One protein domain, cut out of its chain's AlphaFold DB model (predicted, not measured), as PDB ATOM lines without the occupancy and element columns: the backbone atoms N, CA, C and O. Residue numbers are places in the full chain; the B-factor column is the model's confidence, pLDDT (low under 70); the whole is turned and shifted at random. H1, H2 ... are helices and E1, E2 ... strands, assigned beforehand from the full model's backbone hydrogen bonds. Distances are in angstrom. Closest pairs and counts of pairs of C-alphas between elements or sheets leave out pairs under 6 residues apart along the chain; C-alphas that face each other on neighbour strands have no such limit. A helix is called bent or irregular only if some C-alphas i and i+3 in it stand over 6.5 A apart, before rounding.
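Overview. This is residues 119 to 243 of the 437 residues of an uncharacterized protein of Candidatus Nitrosopelagicus sp (UniProt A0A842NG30). A twisted sheet of five strands forms the middle layer, with H1 and H2 over different parts of one face and H3 over the other; H5 packs on H3 on the side away from the sheet, and H4 leads from edge strand E5 to H5. The 125 printed residues include five named helices and five named strands, in the order E1 E2 H1 E3 H2 E4 H3 E5 H4 H5. The sheet runs E1 E4 E3 E2 E5 and is mixed, as is the class, helices and strands. The whole is compact, with a radius of gyration of the C-alphas of 14.2 A and spans of 44 by 33 by 28 A.

Along the chain. E1, residues 119 to 122, begins at C-alpha 119 (56.998, -13.609, 112.466). E2 is residues 131 to 135, H1 141 to 154 with 19.9 A, and E3 158 to 166 with 25.3 A. H2, residues 179 to 193, measures 22.7 A; it is neither bent nor irregular, but only just: C-alphas 179 and 182 are 6.2 A apart. E4 is residues 200 to 207 with 22.1 A, H3 210 to 220 with 15.2 A, E5 225 to 229 and H4 230 to 235. H5, residues 237 to 242, ends at C-alpha 242 (42.081, -9.538, 130.681).

Arrangement. E1 is antiparallel to E4, with N 202 and O 122 2.8 A apart, within hydrogen-bond range. The other neighbours are parallel: E4 and E3 have N 161 and O 201 at 2.8 A, E3 and E2 N 160 and O 132 at 2.7 A, and E2 and E5 N 133 and O 225 at 2.8 A. E2, H1, E3 and E3, H2, E4 are strand-helix-strand units, two parallel neighbours joined through a helix; E4, H3, E5 is a split one, with E3 and E2 between its strands. These three crossovers are right-handed. H1 is 8.5 A over the sheet, over E2 and only just over E3, with 3 C-alphas there. H2 is on the same face as H1, at a height over the sheet of 9.2 A, and lies over E4 and E3. H3 is on the opposite face, completing three layers, helices on both faces; the closest C-alphas of H3 and E3 are Pro 210 and Ile 164, 6.3 A. H5 touches H3, closest at the C-alphas of Leu 239 and Thr 211, 6.5 A, at a shallow tilt of 15 degrees, the same way. H4 and H5 are close but not clearly touching, with the C-alphas of Leu 233 and Leu 239 7.3 A apart, and about perpendicular at 89 degrees. Every O i to N i+4 pair is within hydrogen-bond range in H1, H3 and H5; H2 has 10 of 11 and H4 1 of 2.

Size, cuts and confidence. The farthest C-alphas, Asp 154 and Gln 170, are 43.8 A apart. The printed part has no cut; the link E3 to H2, residues 167 to 178, is long. Residues 175 to 178 and 195 to 197 have pLDDT under 70.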
ATOM      1  N   VAL A 119      56.162 -13.034 113.531       73.31
ATOM      2  CA  VAL A 119      56.998 -13.609 112.466       73.31
ATOM      3  C   VAL A 119      56.509 -13.184 111.094       73.31
ATOM      4  O   VAL A 119      57.304 -12.975 110.182       73.31
ATOM      5  N   PHE A 120      55.199 -12.998 110.953       74.00
ATOM      6  CA  PHE A 120      54.608 -12.570 109.700       74.00
ATOM      7  C   PHE A 120      53.459 -11.598 109.933       74.00
ATOM      8  O   PHE A 120      52.604 -11.803 110.797       74.00
ATOM      9  N   THR A 121      53.427 -10.548 109.116       80.81
ATOM     10  CA  THR A 121      52.317  -9.605 109.038       80.81
ATOM     11  C   THR A 121      52.092  -9.200 107.594       80.81
ATOM     12  O   THR A 121      52.978  -8.666 106.931       80.81
ATOM     13  N   GLN A 122      50.889  -9.454 107.095       77.69
ATOM     14  CA  GLN A 122      50.480  -9.043 105.760       77.69
ATOM     15  C   GLN A 122      49.073  -8.467 105.824       77.69
ATOM     16  O   GLN A 122      48.138  -9.131 106.254       77.69
ATOM     17  N   GLY A 123      48.902  -7.222 105.386       74.94
ATOM     18  CA  GLY A 123      47.595  -6.576 105.345       74.94
ATOM     19  C   GLY A 123      47.662  -5.141 104.819       74.94
ATOM     20  O   GLY A 123      48.752  -4.587 104.656       74.94
ATOM     21  N   PRO A 124      46.506  -4.516 104.551       70.44
ATOM     22  CA  PRO A 124      46.440  -3.162 104.005       70.44
ATOM     23  C   PRO A 124      47.011  -2.124 104.982       70.44
ATOM     24  O   PRO A 124      46.776  -2.206 106.188       70.44
ATOM     25  N   LYS A 125      47.729  -1.114 104.461       70.31
ATOM     26  CA  LYS A 125      48.317  -0.025 105.272       70.31
ATOM     27  C   LYS A 125      47.250   0.810 105.993       70.31
ATOM     28  O   LYS A 125      47.441   1.181 107.146       70.31
ATOM     29  N   LEU A 126      46.127   1.085 105.325       76.38
ATOM     30  CA  LEU A 126      44.995   1.813 105.903       76.38
ATOM     31  C   LEU A 126      44.078   0.876 106.683       76.38
ATOM     32  O   LEU A 126      43.477  -0.032 106.099       76.38
ATOM     33  N   ARG A 127      43.932   1.164 107.976       80.56
ATOM     34  CA  ARG A 127      43.113   0.381 108.899       80.56
ATOM     35  C   ARG A 127      41.685   0.900 108.984       80.56
ATOM     36  O   ARG A 127      41.472   2.111 109.040       80.56
ATOM     37  N   LYS A 128      40.717  -0.013 109.038       84.94
ATOM     38  CA  LYS A 128      39.316   0.326 109.341       84.94
ATOM     39  C   LYS A 128      39.125   0.613 110.839       84.94
ATOM     40  O   LYS A 128      39.983   0.282 111.668       84.94
ATOM     41  N   LYS A 129      38.011   1.279 111.173       86.12
ATOM     42  CA  LYS A 129      37.632   1.576 112.565       86.12
ATOM     43  C   LYS A 129      37.207   0.310 113.301       86.12
ATOM     44  O   LYS A 129      37.708   0.082 114.390       86.12
ATOM     45  N   TYR A 130      36.336  -0.493 112.684       90.00
ATOM     46  CA  TYR A 130      35.879  -1.757 113.248       90.00
ATOM     47  C   TYR A 130      36.797  -2.909 112.825       90.00
ATOM     48  O   TYR A 130      37.126  -3.051 111.643       90.00
ATOM     49  N   ARG A 131      37.251  -3.709 113.787       93.19
ATOM     50  CA  ARG A 131      38.292  -4.725 113.606       93.19
ATOM     51  C   ARG A 131      37.867  -6.025 114.266       93.19
ATOM     52  O   ARG A 131      37.670  -6.088 115.481       93.19
ATOM     53  N   VAL A 132      37.754  -7.060 113.445       95.75
ATOM     54  CA  VAL A 132      37.385  -8.415 113.849       95.75
ATOM     55  C   VAL A 132      38.658  -9.249 113.911       95.75
ATOM     56  O   VAL A 132      39.334  -9.387 112.897       95.75
ATOM     57  N   LEU A 133      39.005  -9.801 115.072       96.81
ATOM     58  CA  LEU A 133      40.079 -10.789 115.192       96.81
ATOM     59  C   LEU A 133      39.479 -12.186 115.148       96.81
ATOM     60  O   LEU A 133      38.572 -12.490 115.911       96.81
ATOM     61  N   MET A 134      40.018 -13.040 114.295       96.62
ATOM     62  CA  MET A 134      39.701 -14.457 114.237       96.62
ATOM     63  C   MET A 134      40.959 -15.248 114.584       96.62
ATOM     64  O   MET A 134      41.982 -15.113 113.909       96.62
ATOM     65  N   VAL A 135      40.878 -16.078 115.623       96.31
ATOM     66  CA  VAL A 135      41.935 -17.052 115.923       96.31
ATOM     67  C   VAL A 135      41.839 -18.185 114.910       96.31
ATOM     68  O   VAL A 135      40.782 -18.792 114.746       96.31
ATOM     69  N   PHE A 136      42.927 -18.428 114.190       94.62
ATOM     70  CA  PHE A 136      42.974 -19.397 113.111       94.62
ATOM     71  C   PHE A 136      43.111 -20.821 113.655       94.62
ATOM     72  O   PHE A 136      43.997 -21.121 114.450       94.62
ATOM     73  N   ASP A 137      42.253 -21.712 113.169       92.75
ATOM     74  CA  ASP A 137      42.415 -23.158 113.273       92.75
ATOM     75  C   ASP A 137      42.006 -23.774 111.936       92.75
ATOM     76  O   ASP A 137      40.870 -23.617 111.487       92.75
ATOM     77  N   LYS A 138      42.925 -24.513 111.308       90.81
ATOM     78  CA  LYS A 138      42.739 -25.112 109.980       90.81
ATOM     79  C   LYS A 138      41.441 -25.922 109.857       90.81
ATOM     80  O   LYS A 138      40.856 -25.958 108.783       90.81
ATOM     81  N   ARG A 139      40.974 -26.572 110.931       90.38
ATOM     82  CA  ARG A 139      39.763 -27.421 110.889       90.38
ATOM     83  C   ARG A 139      38.464 -26.624 110.837       90.38
ATOM     84  O   ARG A 139      37.449 -27.135 110.369       90.38
ATOM     85  N   THR A 140      38.477 -25.411 111.374       91.94
ATOM     86  CA  THR A 140      37.286 -24.580 111.588       91.94
ATOM     87  C   THR A 140      37.345 -23.252 110.834       91.94
ATOM     88  O   THR A 140      36.350 -22.524 110.809       91.94
ATOM     89  N   ALA A 141      38.473 -22.961 110.176       92.44
ATOM     90  CA  ALA A 141      38.791 -21.672 109.578       92.44
ATOM     91  C   ALA A 141      37.732 -21.183 108.587       92.44
ATOM     92  O   ALA A 141      37.265 -20.056 108.709       92.44
ATOM     93  N   GLU A 142      37.296 -22.020 107.646       91.88
ATOM     94  CA  GLU A 142      36.298 -21.629 106.642       91.88
ATOM     95  C   GLU A 142      34.985 -21.158 107.294       91.88
ATOM     96  O   GLU A 142      34.476 -20.068 107.017       91.88
ATOM     97  N   LYS A 143      34.483 -21.947 108.250       92.81
ATOM     98  CA  LYS A 143      33.231 -21.688 108.974       92.81
ATOM     99  C   LYS A 143      33.333 -20.463 109.879       92.81
ATOM    100  O   LYS A 143      32.420 -19.636 109.913       92.81
ATOM    101  N   MET A 144      34.451 -20.310 110.587       93.94
ATOM    102  CA  MET A 144      34.722 -19.121 111.398       93.94
ATOM    103  C   MET A 144      34.846 -17.859 110.546       93.94
ATOM    104  O   MET A 144      34.266 -16.826 110.885       93.94
ATOM    105  N   TYR A 145      35.534 -17.953 109.410       94.38
ATOM    106  CA  TYR A 145      35.711 -16.836 108.495       94.38
ATOM    107  C   TYR A 145      34.392 -16.395 107.873       94.38
ATOM    108  O   TYR A 145      34.169 -15.197 107.734       94.38
ATOM    109  N   LYS A 146      33.471 -17.321 107.584       92.81
ATOM    110  CA  LYS A 146      32.115 -16.992 107.125       92.81
ATOM    111  C   LYS A 146      31.367 -16.070 108.104       92.81
ATOM    112  O   LYS A 146      30.783 -15.063 107.696       92.81
ATOM    113  N   MET A 147      31.459 -16.340 109.408       93.94
ATOM    114  CA  MET A 147      30.877 -15.460 110.432       93.94
ATOM    115  C   MET A 147      31.645 -14.143 110.563       93.94
ATOM    116  O   MET A 147      31.026 -13.080 110.590       93.94
ATOM    117  N   ALA A 148      32.981 -14.193 110.592       95.06
ATOM    118  CA  ALA A 148      33.826 -12.999 110.662       95.06
ATOM    119  C   ALA A 148      33.542 -12.040 109.494       95.06
ATOM    120  O   ALA A 148      33.402 -10.835 109.693       95.06
ATOM    121  N   LYS A 149      33.391 -12.594 108.287       94.38
ATOM    122  CA  LYS A 149      33.026 -11.904 107.046       94.38
ATOM    123  C   LYS A 149      31.674 -11.219 107.149       94.38
ATOM    124  O   LYS A 149      31.562 -10.067 106.738       94.38
ATOM    125  N   SER A 150      30.680 -11.894 107.716       93.38
ATOM    126  CA  SER A 150      29.346 -11.321 107.899       93.38
ATOM    127  C   SER A 150      29.367 -10.114 108.839       93.38
ATOM    128  O   SER A 150      28.867  -9.047 108.491       93.38
ATOM    129  N   ILE A 151      30.046 -10.248 109.983       94.44
ATOM    130  CA  ILE A 151      30.198  -9.174 110.977       94.44
ATOM    131  C   ILE A 151      30.996  -8.000 110.396       94.44
ATOM    132  O   ILE A 151      30.585  -6.847 110.498       94.44
ATOM    133  N   ALA A 152      32.134  -8.279 109.757       94.06
ATOM    134  CA  ALA A 152      32.980  -7.241 109.180       94.06
ATOM    135  C   ALA A 152      32.280  -6.497 108.035       94.06
ATOM    136  O   ALA A 152      32.437  -5.287 107.921       94.06
ATOM    137  N   LYS A 153      31.487  -7.183 107.204       92.94
ATOM    138  CA  LYS A 153      30.759  -6.541 106.103       92.94
ATOM    139  C   LYS A 153      29.657  -5.605 106.608       92.94
ATOM    140  O   LYS A 153      29.546  -4.507 106.073       92.94
ATOM    141  N   ASP A 154      28.889  -6.001 107.627       91.81
ATOM    142  CA  ASP A 154      27.855  -5.139 108.228       91.81
ATOM    143  C   ASP A 154      28.460  -3.891 108.894       91.81
ATOM    144  O   ASP A 154      27.925  -2.793 108.776       91.81
ATOM    145  N   LYS A 155      29.621  -4.037 109.545       90.81
ATOM    146  CA  LYS A 155      30.279  -2.959 110.303       90.81
ATOM    147  C   LYS A 155      31.320  -2.156 109.512       90.81
ATOM    148  O   LYS A 155      32.054  -1.373 110.116       90.81
ATOM    149  N   ASP A 156      31.427  -2.364 108.194       90.94
ATOM    150  CA  ASP A 156      32.495  -1.807 107.337       90.94
ATOM    151  C   ASP A 156      33.908  -1.980 107.952       90.94
ATOM    152  O   ASP A 156      34.739  -1.066 108.021       90.94
ATOM    153  N   GLY A 157      34.158  -3.180 108.472       91.69
ATOM    154  CA  GLY A 157      35.352  -3.545 109.219       91.69
ATOM    155  C   GLY A 157      36.413  -4.289 108.410       91.69
ATOM    156  O   GLY A 157      36.213  -4.698 107.267       91.69
ATOM    157  N   GLU A 158      37.570  -4.483 109.040       92.88
ATOM    158  CA  GLU A 158      38.624  -5.385 108.561       92.88
ATOM    159  C   GLU A 158      38.686  -6.655 109.412       92.88
ATOM    160  O   GLU A 158      38.365  -6.638 110.604       92.88
ATOM    161  N   ILE A 159      39.135  -7.750 108.800       94.81
ATOM    162  CA  ILE A 159      39.320  -9.035 109.474       94.81
ATOM    163  C   ILE A 159      40.815  -9.251 109.666       94.81
ATOM    164  O   ILE A 159      41.589  -9.214 108.714       94.81
ATOM    165  N   THR A 160      41.224  -9.478 110.905       95.31
ATOM    166  CA  THR A 160      42.566  -9.926 111.262       95.31
ATOM    167  C   THR A 160      42.496 -11.410 111.586       95.31
ATOM    168  O   THR A 160      41.768 -11.809 112.485       95.31
ATOM    169  N   ILE A 161      43.235 -12.228 110.852       95.62
ATOM    170  CA  ILE A 161      43.357 -13.669 111.055       95.62
ATOM    171  C   ILE A 161      44.698 -13.901 111.742       95.62
ATOM    172  O   ILE A 161      45.736 -13.496 111.216       95.62
ATOM    173  N   LEU A 162      44.669 -14.506 112.925       95.56
ATOM    174  CA  LEU A 162      45.849 -14.770 113.740       95.56
ATOM    175  C   LEU A 162      46.087 -16.273 113.835       95.56
ATOM    176  O   LEU A 162      45.315 -16.967 114.491       95.56
ATOM    177  N   ASP A 163      47.174 -16.745 113.232       94.44
ATOM    178  CA  ASP A 163      47.712 -18.079 113.485       94.44
ATOM    179  C   ASP A 163      48.798 -18.016 114.561       94.44
ATOM    180  O   ASP A 163      49.635 -17.104 114.587       94.44
ATOM    181  N   ILE A 164      48.759 -18.977 115.478       92.31
ATOM    182  CA  ILE A 164      49.657 -19.034 116.627       92.31
ATOM    183  C   ILE A 164      50.341 -20.384 116.613       92.31
ATOM    184  O   ILE A 164      49.738 -21.419 116.905       92.31
ATOM    185  N   VAL A 165      51.636 -20.368 116.330       89.44
ATOM    186  CA  VAL A 165      52.453 -21.571 116.405       89.44
ATOM    187  C   VAL A 165      52.967 -21.690 117.836       89.44
ATOM    188  O   VAL A 165      53.787 -20.891 118.296       89.44
ATOM    189  N   ASN A 166      52.448 -22.686 118.552       88.00
ATOM    190  CA  ASN A 166      52.839 -22.953 119.928       88.00
ATOM    191  C   ASN A 166      54.265 -23.516 119.986       88.00
ATOM    192  O   ASN A 166      54.543 -24.579 119.425       88.00
ATOM    193  N   VAL A 167      55.152 -22.823 120.694       86.19
ATOM    194  CA  VAL A 167      56.548 -23.218 120.902       86.19
ATOM    195  C   VAL A 167      56.708 -23.733 122.334       86.19
ATOM    196  O   VAL A 167      56.286 -23.053 123.271       86.19
ATOM    197  N   PRO A 168      57.340 -24.896 122.566       85.25
ATOM    198  CA  PRO A 168      57.624 -25.372 123.917       85.25
ATOM    199  C   PRO A 168      58.397 -24.339 124.747       85.25
ATOM    200  O   PRO A 168      59.342 -23.729 124.257       85.25
ATOM    201  N   ARG A 169      58.047 -24.184 126.031       83.19
ATOM    202  CA  ARG A 169      58.691 -23.223 126.957       83.19
ATOM    203  C   ARG A 169      60.203 -23.418 127.128       83.19
ATOM    204  O   ARG A 169      60.884 -22.518 127.595       83.19
ATOM    205  N   GLN A 170      60.710 -24.599 126.787       82.25
ATOM    206  CA  GLN A 170      62.128 -24.950 126.873       82.25
ATOM    207  C   GLN A 170      62.953 -24.380 125.708       82.25
ATOM    208  O   GLN A 170      64.176 -24.331 125.797       82.25
ATOM    209  N   THR A 171      62.306 -23.965 124.614       81.00
ATOM    210  CA  THR A 171      62.972 -23.512 123.389       81.00
ATOM    211  C   THR A 171      62.864 -21.993 123.262       81.00
ATOM    212  O   THR A 171      61.758 -21.501 123.083       81.00
ATOM    213  N   PRO A 172      63.963 -21.224 123.294       77.19
ATOM    214  CA  PRO A 172      63.898 -19.775 123.112       77.19
ATOM    215  C   PRO A 172      63.231 -19.383 121.789       77.19
ATOM    216  O   PRO A 172      63.597 -19.904 120.737       77.19
ATOM    217  N   LEU A 173      62.302 -18.420 121.820       73.12
ATOM    218  CA  LEU A 173      61.595 -17.946 120.621       73.12
ATOM    219  C   LEU A 173      62.553 -17.376 119.559       73.12
ATOM    220  O   LEU A 173      62.272 -17.472 118.371       73.12
ATOM    221  N   SER A 174      63.721 -16.863 119.951       70.31
ATOM    222  CA  SER A 174      64.760 -16.388 119.025       70.31
ATOM    223  C   SER A 174      65.415 -17.493 118.188       70.31
ATOM    224  O   SER A 174      65.946 -17.200 117.124       70.31
ATOM    225  N   LEU A 175      65.375 -18.752 118.639       65.81
ATOM    226  CA  LEU A 175      66.016 -19.898 117.978       65.81
ATOM    227  C   LEU A 175      65.049 -20.700 117.091       65.81
ATOM    228  O   LEU A 175      65.392 -21.768 116.596       65.81
ATOM    229  N   THR A 176      63.836 -20.193 116.873       64.19
ATOM    230  CA  THR A 176      62.752 -20.902 116.174       64.19
ATOM    231  C   THR A 176      62.678 -20.586 114.676       64.19
ATOM    232  O   THR A 176      61.599 -20.570 114.078       64.19
ATOM    233  N   HIS A 177      63.830 -20.351 114.041       67.06
ATOM    234  CA  HIS A 177      63.909 -20.161 112.591       67.06
ATOM    235  C   HIS A 177      63.190 -21.315 111.859       67.06
ATOM    236  O   HIS A 177      63.454 -22.486 112.119       67.06
ATOM    237  N   GLY A 178      62.229 -20.978 110.993       68.56
ATOM    238  CA  GLY A 178      61.429 -21.937 110.219       68.56
ATOM    239  C   GLY A 178      60.175 -22.501 110.909       68.56
ATOM    240  O   GLY A 178      59.303 -23.046 110.236       68.56
ATOM    241  N   PHE A 179      59.985 -22.325 112.225       70.31
ATOM    242  CA  PHE A 179      58.739 -22.761 112.890       70.31
ATOM    243  C   PHE A 179      57.517 -21.980 112.385       70.31
ATOM    244  O   PHE A 179      56.414 -22.523 112.299       70.31
ATOM    245  N   GLY A 180      57.729 -20.716 112.004       72.00
ATOM    246  CA  GLY A 180      56.710 -19.873 111.387       72.00
ATOM    247  C   GLY A 180      56.294 -20.327 109.987       72.00
ATOM    248  O   GLY A 180      55.172 -20.034 109.589       72.00
ATOM    249  N   ASP A 181      57.126 -21.091 109.270       80.88
ATOM    250  CA  ASP A 181      56.863 -21.478 107.875       80.88
ATOM    251  C   ASP A 181      55.658 -22.413 107.769       80.88
ATOM    252  O   ASP A 181      54.871 -22.332 106.828       80.88
ATOM    253  N   LYS A 182      55.462 -23.279 108.773       81.69
ATOM    254  CA  LYS A 182      54.283 -24.149 108.846       81.69
ATOM    255  C   LYS A 182      52.996 -23.335 108.995       81.69
ATOM    256  O   LYS A 182      52.006 -23.652 108.337       81.69
ATOM    257  N   GLY A 183      53.019 -22.313 109.853       81.50
ATOM    258  CA  GLY A 183      51.880 -21.416 110.046       81.50
ATOM    259  C   GLY A 183      51.634 -20.536 108.822       81.50
ATOM    260  O   GLY A 183      50.509 -20.422 108.341       81.50
ATOM    261  N   LEU A 184      52.710 -20.019 108.224       84.69
ATOM    262  CA  LEU A 184      52.657 -19.261 106.978       84.69
ATOM    263  C   LEU A 184      52.025 -20.083 105.854       84.69
ATOM    264  O   LEU A 184      51.088 -19.615 105.217       84.69
ATOM    265  N   LYS A 185      52.460 -21.334 105.669       88.06
ATOM    266  CA  LYS A 185      51.880 -22.245 104.679       88.06
ATOM    267  C   LYS A 185      50.392 -22.492 104.934       88.06
ATOM    268  O   LYS A 185      49.605 -22.455 103.997       88.06
ATOM    269  N   ALA A 186      49.990 -22.703 106.188       88.25
ATOM    270  CA  ALA A 186      48.581 -22.903 106.529       88.25
ATOM    271  C   ALA A 186      47.721 -21.666 106.208       88.25
ATOM    272  O   ALA A 186      46.612 -21.801 105.692       88.25
ATOM    273  N   ILE A 187      48.249 -20.469 106.471       88.75
ATOM    274  CA  ILE A 187      47.612 -19.199 106.124       88.75
ATOM    275  C   ILE A 187      47.571 -18.973 104.608       88.75
ATOM    276  O   ILE A 187      46.565 -18.485 104.097       88.75
ATOM    277  N   GLU A 188      48.630 -19.319 103.875       89.19
ATOM    278  CA  GLU A 188      48.674 -19.212 102.414       89.19
ATOM    279  C   GLU A 188      47.683 -20.157 101.735       89.19
ATOM    280  O   GLU A 188      46.971 -19.729 100.825       89.19
ATOM    281  N   ASP A 189      47.603 -21.408 102.196       90.19
ATOM    282  CA  ASP A 189      46.613 -22.383 101.732       90.19
ATOM    283  C   ASP A 189      45.198 -21.830 101.962       90.19
ATOM    284  O   ASP A 189      44.407 -21.714 101.026       90.19
ATOM    285  N   PHE A 190      44.920 -21.353 103.179       90.94
ATOM    286  CA  PHE A 190      43.629 -20.755 103.517       90.94
ATOM    287  C   PHE A 190      43.313 -19.499 102.691       90.94
ATOM    288  O   PHE A 190      42.176 -19.277 102.278       90.94
ATOM    289  N   LYS A 191      44.319 -18.670 102.396       89.06
ATOM    290  CA  LYS A 191      44.166 -17.476 101.557       89.06
ATOM    291  C   LYS A 191      43.707 -17.822 100.137       89.06
ATOM    292  O   LYS A 191      43.014 -17.010  99.530       89.06
ATOM    293  N   ARG A 192      44.092 -18.990  99.610       87.69
ATOM    294  CA  ARG A 192      43.647 -19.476  98.291       87.69
ATOM    295  C   ARG A 192      42.208 -19.992  98.321       87.69
ATOM    296  O   ARG A 192      41.520 -19.886  97.313       87.69
ATOM    297  N   GLU A 193      41.768 -20.529  99.456       86.50
ATOM    298  CA  GLU A 193      40.408 -21.051  99.645       86.50
ATOM    299  C   GLU A 193      39.373 -19.930  99.803       86.50
ATOM    300  O   GLU A 193      38.243 -20.036  99.322       86.50
ATOM    301  N   ILE A 194      39.741 -18.830 100.462       85.38
ATOM    302  CA  ILE A 194      38.795 -17.742 100.698       85.38
ATOM    303  C   ILE A 194      38.567 -16.882  99.452       85.38
ATOM    304  O   ILE A 194      39.484 -16.413  98.781       85.38
ATOM    305  N   THR A 195      37.298 -16.574  99.203       68.75
ATOM    306  CA  THR A 195      36.868 -15.682  98.125       68.75
ATOM    307  C   THR A 195      36.234 -14.405  98.688       68.75
ATOM    308  O   THR A 195      35.374 -14.417  99.586       68.75
ATOM    309  N   GLY A 196      36.668 -13.251  98.174       66.62
ATOM    310  CA  GLY A 196      36.078 -11.948  98.489       66.62
ATOM    311  C   GLY A 196      37.073 -10.790  98.545       66.62
ATOM    312  O   GLY A 196      38.267 -10.976  98.742       66.62
ATOM    313  N   SER A 197      36.544  -9.575  98.397       63.44
ATOM    314  CA  SER A 197      37.285  -8.304  98.368       63.44
ATOM    315  C   SER A 197      37.457  -7.640  99.740       63.44
ATOM    316  O   SER A 197      37.902  -6.493  99.826       63.44
ATOM    317  N   LEU A 198      37.077  -8.325 100.823       75.94
ATOM    318  CA  LEU A 198      37.194  -7.770 102.169       75.94
ATOM    319  C   LEU A 198      38.657  -7.618 102.576       75.94
ATOM    320  O   LEU A 198      39.535  -8.386 102.179       75.94
ATOM    321  N   ARG A 199      38.911  -6.588 103.381       84.00
ATOM    322  CA  ARG A 199      40.249  -6.295 103.885       84.00
ATOM    323  C   ARG A 199      40.629  -7.332 104.930       84.00
ATOM    324  O   ARG A 199      40.226  -7.227 106.086       84.00
ATOM    325  N   ASN A 200      41.444  -8.286 104.498       90.12
ATOM    326  CA  ASN A 200      42.020  -9.301 105.359       90.12
ATOM    327  C   ASN A 200      43.457  -8.933 105.720       90.12
ATOM    328  O   ASN A 200      44.256  -8.522 104.873       90.12
ATOM    329  N   ARG A 201      43.775  -9.094 106.997       91.50
ATOM    330  CA  ARG A 201      45.118  -9.022 107.549       91.50
ATOM    331  C   ARG A 201      45.456 -10.383 108.131       91.50
ATOM    332  O   ARG A 201      44.658 -10.940 108.870       91.50
ATOM    333  N   TYR A 202      46.636 -10.889 107.825       91.94
ATOM    334  CA  TYR A 202      47.122 -12.174 108.299       91.94
ATOM    335  C   TYR A 202      48.316 -11.943 109.208       91.94
ATOM    336  O   TYR A 202      49.243 -11.213 108.843       91.94
ATOM    337  N   LEU A 203      48.272 -12.546 110.388       91.56
ATOM    338  CA  LEU A 203      49.317 -12.487 111.395       91.56
ATOM    339  C   LEU A 203      49.719 -13.915 111.756       91.56
ATOM    340  O   LEU A 203      48.851 -14.741 112.024       91.56
ATOM    341  N   VAL A 204      51.023 -14.178 111.805       91.00
ATOM    342  CA  VAL A 204      51.567 -15.416 112.377       91.00
ATOM    343  C   VAL A 204      52.464 -15.030 113.543       91.00
ATOM    344  O   VAL A 204      53.411 -14.252 113.375       91.00
ATOM    345  N   ARG A 205      52.149 -15.548 114.732       89.50
ATOM    346  CA  ARG A 205      52.944 -15.348 115.951       89.50
ATOM    347  C   ARG A 205      53.496 -16.667 116.455       89.50
ATOM    348  O   ARG A 205      52.813 -17.689 116.418       89.50
ATOM    349  N   LEU A 206      54.713 -16.614 116.977       87.75
ATOM    350  CA  LEU A 206      55.276 -17.697 117.774       87.75
ATOM    351  C   LEU A 206      55.061 -17.354 119.240       87.75
ATOM    352  O   LEU A 206      55.336 -16.228 119.650       87.75
ATOM    353  N   ALA A 207      54.555 -18.299 120.024       87.56
ATOM    354  CA  ALA A 207      54.313 -18.057 121.439       87.56
ATOM    355  C   ALA A 207      54.428 -19.334 122.262       87.56
ATOM    356  O   ALA A 207      54.114 -20.423 121.791       87.56
ATOM    357  N   HIS A 208      54.833 -19.176 123.519       85.94
ATOM    358  CA  HIS A 208      54.812 -20.250 124.513       85.94
ATOM    359  C   HIS A 208      53.437 -20.508 125.118       85.94
ATOM    360  O   HIS A 208      53.194 -21.563 125.704       85.94
ATOM    361  N   ASP A 209      52.572 -19.503 125.044       88.38
ATOM    362  CA  ASP A 209      51.205 -19.552 125.521       88.38
ATOM    363  C   ASP A 209      50.319 -18.856 124.480       88.38
ATOM    364  O   ASP A 209      50.436 -17.638 124.289       88.38
ATOM    365  N   PRO A 210      49.429 -19.595 123.798       91.69
ATOM    366  CA  PRO A 210      48.502 -19.008 122.841       91.69
ATOM    367  C   PRO A 210      47.616 -17.922 123.453       91.69
ATOM    368  O   PRO A 210      47.246 -16.971 122.769       91.69
ATOM    369  N   THR A 211      47.309 -18.020 124.749       91.94
ATOM    370  CA  THR A 211      46.503 -17.025 125.461       91.94
ATOM    371  C   THR A 211      47.173 -15.656 125.462       91.94
ATOM    372  O   THR A 211      46.508 -14.659 125.177       91.94
ATOM    373  N   GLU A 212      48.484 -15.603 125.712       87.69
ATOM    374  CA  GLU A 212      49.240 -14.346 125.697       87.69
ATOM    375  C   GLU A 212      49.296 -13.744 124.310       87.69
ATOM    376  O   GLU A 212      49.047 -12.551 124.147       87.69
ATOM    377  N   ALA A 213      49.547 -14.573 123.298       90.62
ATOM    378  CA  ALA A 213      49.571 -14.113 121.919       90.62
ATOM    379  C   ALA A 213      48.229 -13.497 121.503       90.62
ATOM    380  O   ALA A 213      48.219 -12.460 120.838       90.62
ATOM    381  N   ILE A 214      47.103 -14.089 121.917       93.75
ATOM    382  CA  ILE A 214      45.768 -13.544 121.644       93.75
ATOM    383  C   ILE A 214      45.575 -12.215 122.376       93.75
ATOM    384  O   ILE A 214      45.225 -11.233 121.726       93.75
ATOM    385  N   LEU A 215      45.835 -12.153 123.689       90.38
ATOM    386  CA  LEU A 215      45.686 -10.923 124.480       90.38
ATOM    387  C   LEU A 215      46.515  -9.778 123.899       90.38
ATOM    388  O   LEU A 215      45.986  -8.705 123.600       90.38
ATOM    389  N   GLN A 216      47.791 -10.044 123.651       86.88
ATOM    390  CA  GLN A 216      48.715  -9.070 123.102       86.88
ATOM    391  C   GLN A 216      48.274  -8.614 121.704       86.88
ATOM    392  O   GLN A 216      48.278  -7.421 121.410       86.88
ATOM    393  N   THR A 217      47.801  -9.534 120.853       91.12
ATOM    394  CA  THR A 217      47.267  -9.172 119.531       91.12
ATOM    395  C   THR A 217      46.004  -8.322 119.648       91.12
ATOM    396  O   THR A 217      45.870  -7.352 118.900       91.12
ATOM    397  N   THR A 218      45.086  -8.646 120.569       90.88
ATOM    398  CA  THR A 218      43.855  -7.862 120.761       90.88
ATOM    399  C   THR A 218      44.154  -6.417 121.144       90.88
ATOM    400  O   THR A 218      43.533  -5.506 120.596       90.88
ATOM    401  N   GLU A 219      45.145  -6.202 122.010       85.19
ATOM    402  CA  GLU A 219      45.559  -4.871 122.447       85.19
ATOM    403  C   GLU A 219      46.349  -4.128 121.360       85.19
ATOM    404  O   GLU A 219      46.011  -3.003 120.998       85.19
ATOM    405  N   GLU A 220      47.364  -4.760 120.766       84.19
ATOM    406  CA  GLU A 220      48.207  -4.134 119.740       84.19
ATOM    407  C   GLU A 220      47.427  -3.683 118.507       84.19
ATOM    408  O   GLU A 220      47.716  -2.630 117.915       84.19
ATOM    409  N   GLN A 221      46.480  -4.526 118.091       86.25
ATOM    410  CA  GLN A 221      45.692  -4.325 116.889       86.25
ATOM    411  C   GLN A 221      44.407  -3.531 117.149       86.25
ATOM    412  O   GLN A 221      43.679  -3.291 116.186       86.25
ATOM    413  N   ASP A 222      44.168  -3.083 118.389       87.00
ATOM    414  CA  ASP A 222      42.948  -2.413 118.855       87.00
ATOM    415  C   ASP A 222      41.682  -3.133 118.348       87.00
ATOM    416  O   ASP A 222      40.883  -2.577 117.597       87.00
ATOM    417  N   ILE A 223      41.562  -4.422 118.660       92.06
ATOM    418  CA  ILE A 223      40.473  -5.277 118.176       92.06
ATOM    419  C   ILE A 223      39.157  -4.927 118.878       92.06
ATOM    420  O   ILE A 223      39.134  -4.771 120.095       92.06
ATOM    421  N   ASN A 224      38.050  -4.867 118.130       93.12
ATOM    422  CA  ASN A 224      36.714  -4.639 118.693       93.12
ATOM    423  C   ASN A 224      36.049  -5.940 119.124       93.12
ATOM    424  O   ASN A 224      35.410  -5.987 120.174       93.12
ATOM    425  N   ILE A 225      36.216  -6.991 118.317       95.12
ATOM    426  CA  ILE A 225      35.587  -8.283 118.567       95.12
ATOM    427  C   ILE A 225      36.525  -9.449 118.243       95.12
ATOM    428  O   ILE A 225      37.150  -9.482 117.184       95.12
ATOM    429  N   LEU A 226      36.625 -10.397 119.172       96.38
ATOM    430  CA  LEU A 226      37.436 -11.610 119.091       96.38
ATOM    431  C   LEU A 226      36.542 -12.827 118.833       96.38
ATOM    432  O   LEU A 226      35.703 -13.164 119.664       96.38
ATOM    433  N   LEU A 227      36.758 -13.517 117.715       96.81
ATOM    434  CA  LEU A 227      36.172 -14.814 117.388       96.81
ATOM    435  C   LEU A 227      37.175 -15.917 117.715       96.81
ATOM    436  O   LEU A 227      38.300 -15.924 117.207       96.81
ATOM    437  N   ILE A 228      36.752 -16.854 118.557       95.88
ATOM    438  CA  ILE A 228      37.599 -17.931 119.067       95.88
ATOM    439  C   ILE A 228      36.780 -19.197 119.315       95.88
ATOM    440  O   ILE A 228      35.570 -19.133 119.537       95.88
ATOM    441  N   ASP A 229      37.433 -20.358 119.293       94.81
ATOM    442  CA  ASP A 229      36.797 -21.622 119.657       94.81
ATOM    443  C   ASP A 229      36.299 -21.595 121.113       94.81
ATOM    444  O   ASP A 229      36.989 -21.141 122.032       94.81
ATOM    445  N   PHE A 230      35.069 -22.064 121.324       93.31
ATOM    446  CA  PHE A 230      34.434 -22.023 122.633       93.31
ATOM    447  C   PHE A 230      35.080 -22.980 123.639       93.31
ATOM    448  O   PHE A 230      35.145 -22.643 124.820       93.31
ATOM    449  N   ASP A 231      35.556 -24.153 123.216       91.12
ATOM    450  CA  ASP A 231      36.161 -25.124 124.130       91.12
ATOM    451  C   ASP A 231      37.526 -24.631 124.622       91.12
ATOM    452  O   ASP A 231      37.854 -24.781 125.805       91.12
ATOM    453  N   PHE A 232      38.271 -23.930 123.763       91.56
ATOM    454  CA  PHE A 232      39.430 -23.154 124.191       91.56
ATOM    455  C   PHE A 232      39.013 -22.020 125.140       91.56
ATOM    456  O   PHE A 232      39.532 -21.914 126.251       91.56
ATOM    457  N   LEU A 233      38.037 -21.189 124.769       91.12
ATOM    458  CA  LEU A 233      37.621 -20.038 125.577       91.12
ATOM    459  C   LEU A 233      37.102 -20.427 126.972       91.12
ATOM    460  O   LEU A 233      37.462 -19.782 127.956       91.12
ATOM    461  N   LYS A 234      36.285 -21.485 127.079       87.69
ATOM    462  CA  LYS A 234      35.658 -21.967 128.326       87.69
ATOM    463  C   LYS A 234      36.681 -22.235 129.428       87.69
ATOM    464  O   LYS A 234      36.402 -21.967 130.596       87.69
ATOM    465  N   ASN A 235      37.852 -22.738 129.053       85.12
ATOM    466  CA  ASN A 235      38.903 -23.123 129.991       85.12
ATOM    467  C   ASN A 235      39.916 -21.992 130.253       85.12
ATOM    468  O   ASN A 235      40.706 -22.079 131.190       85.12
ATOM    469  N   ASN A 236      39.862 -20.895 129.490       86.38
ATOM    470  CA  ASN A 236      40.830 -19.802 129.556       86.38
ATOM    471  C   ASN A 236      40.304 -18.600 130.351       86.38
ATOM    472  O   ASN A 236      39.905 -17.566 129.806       86.38
ATOM    473  N   ARG A 237      40.377 -18.702 131.686       82.12
ATOM    474  CA  ARG A 237      40.006 -17.609 132.611       82.12
ATOM    475  C   ARG A 237      40.776 -16.317 132.342       82.12
ATOM    476  O   ARG A 237      40.223 -15.232 132.521       82.12
ATOM    477  N   LYS A 238      42.035 -16.437 131.911       83.00
ATOM    478  CA  LYS A 238      42.903 -15.296 131.619       83.00
ATOM    479  C   LYS A 238      42.353 -14.447 130.470       83.00
ATOM    480  O   LYS A 238      42.188 -13.245 130.661       83.00
ATOM    481  N   LEU A 239      41.937 -15.063 129.357       85.69
ATOM    482  CA  LEU A 239      41.252 -14.353 128.267       85.69
ATOM    483  C   LEU A 239      39.984 -13.660 128.752       85.69
ATOM    484  O   LEU A 239      39.783 -12.477 128.510       85.69
ATOM    485  N   LEU A 240      39.147 -14.368 129.501       82.81
ATOM    486  CA  LEU A 240      37.859 -13.843 129.959       82.81
ATOM    487  C   LEU A 240      37.993 -12.650 130.921       82.81
ATOM    488  O   LEU A 240      37.049 -11.866 131.049       82.81
ATOM    489  N   SER A 241      39.137 -12.536 131.601       79.06
ATOM    490  CA  SER A 241      39.397 -11.508 132.614       79.06
ATOM    491  C   SER A 241      40.190 -10.318 132.075       79.06
ATOM    492  O   SER A 241      39.967  -9.205 132.538       79.06
ATOM    493  N   LEU A 242      41.120 -10.548 131.139       79.44
ATOM    494  CA  LEU A 242      42.081  -9.538 130.681       79.44
ATOM    495  C   LEU A 242      41.794  -8.986 129.282       79.44
ATOM    496  O   LEU A 242      42.371  -7.970 128.908       79.44
ATOM    497  N   THR A 243      40.929  -9.633 128.498       80.25
ATOM    498  CA  THR A 243      40.532  -9.084 127.194       80.25
ATOM    499  C   THR A 243      39.777  -7.773 127.373       80.25
ATOM    500  O   THR A 243      38.918  -7.640 128.242       80.25
TER     501      THR A 243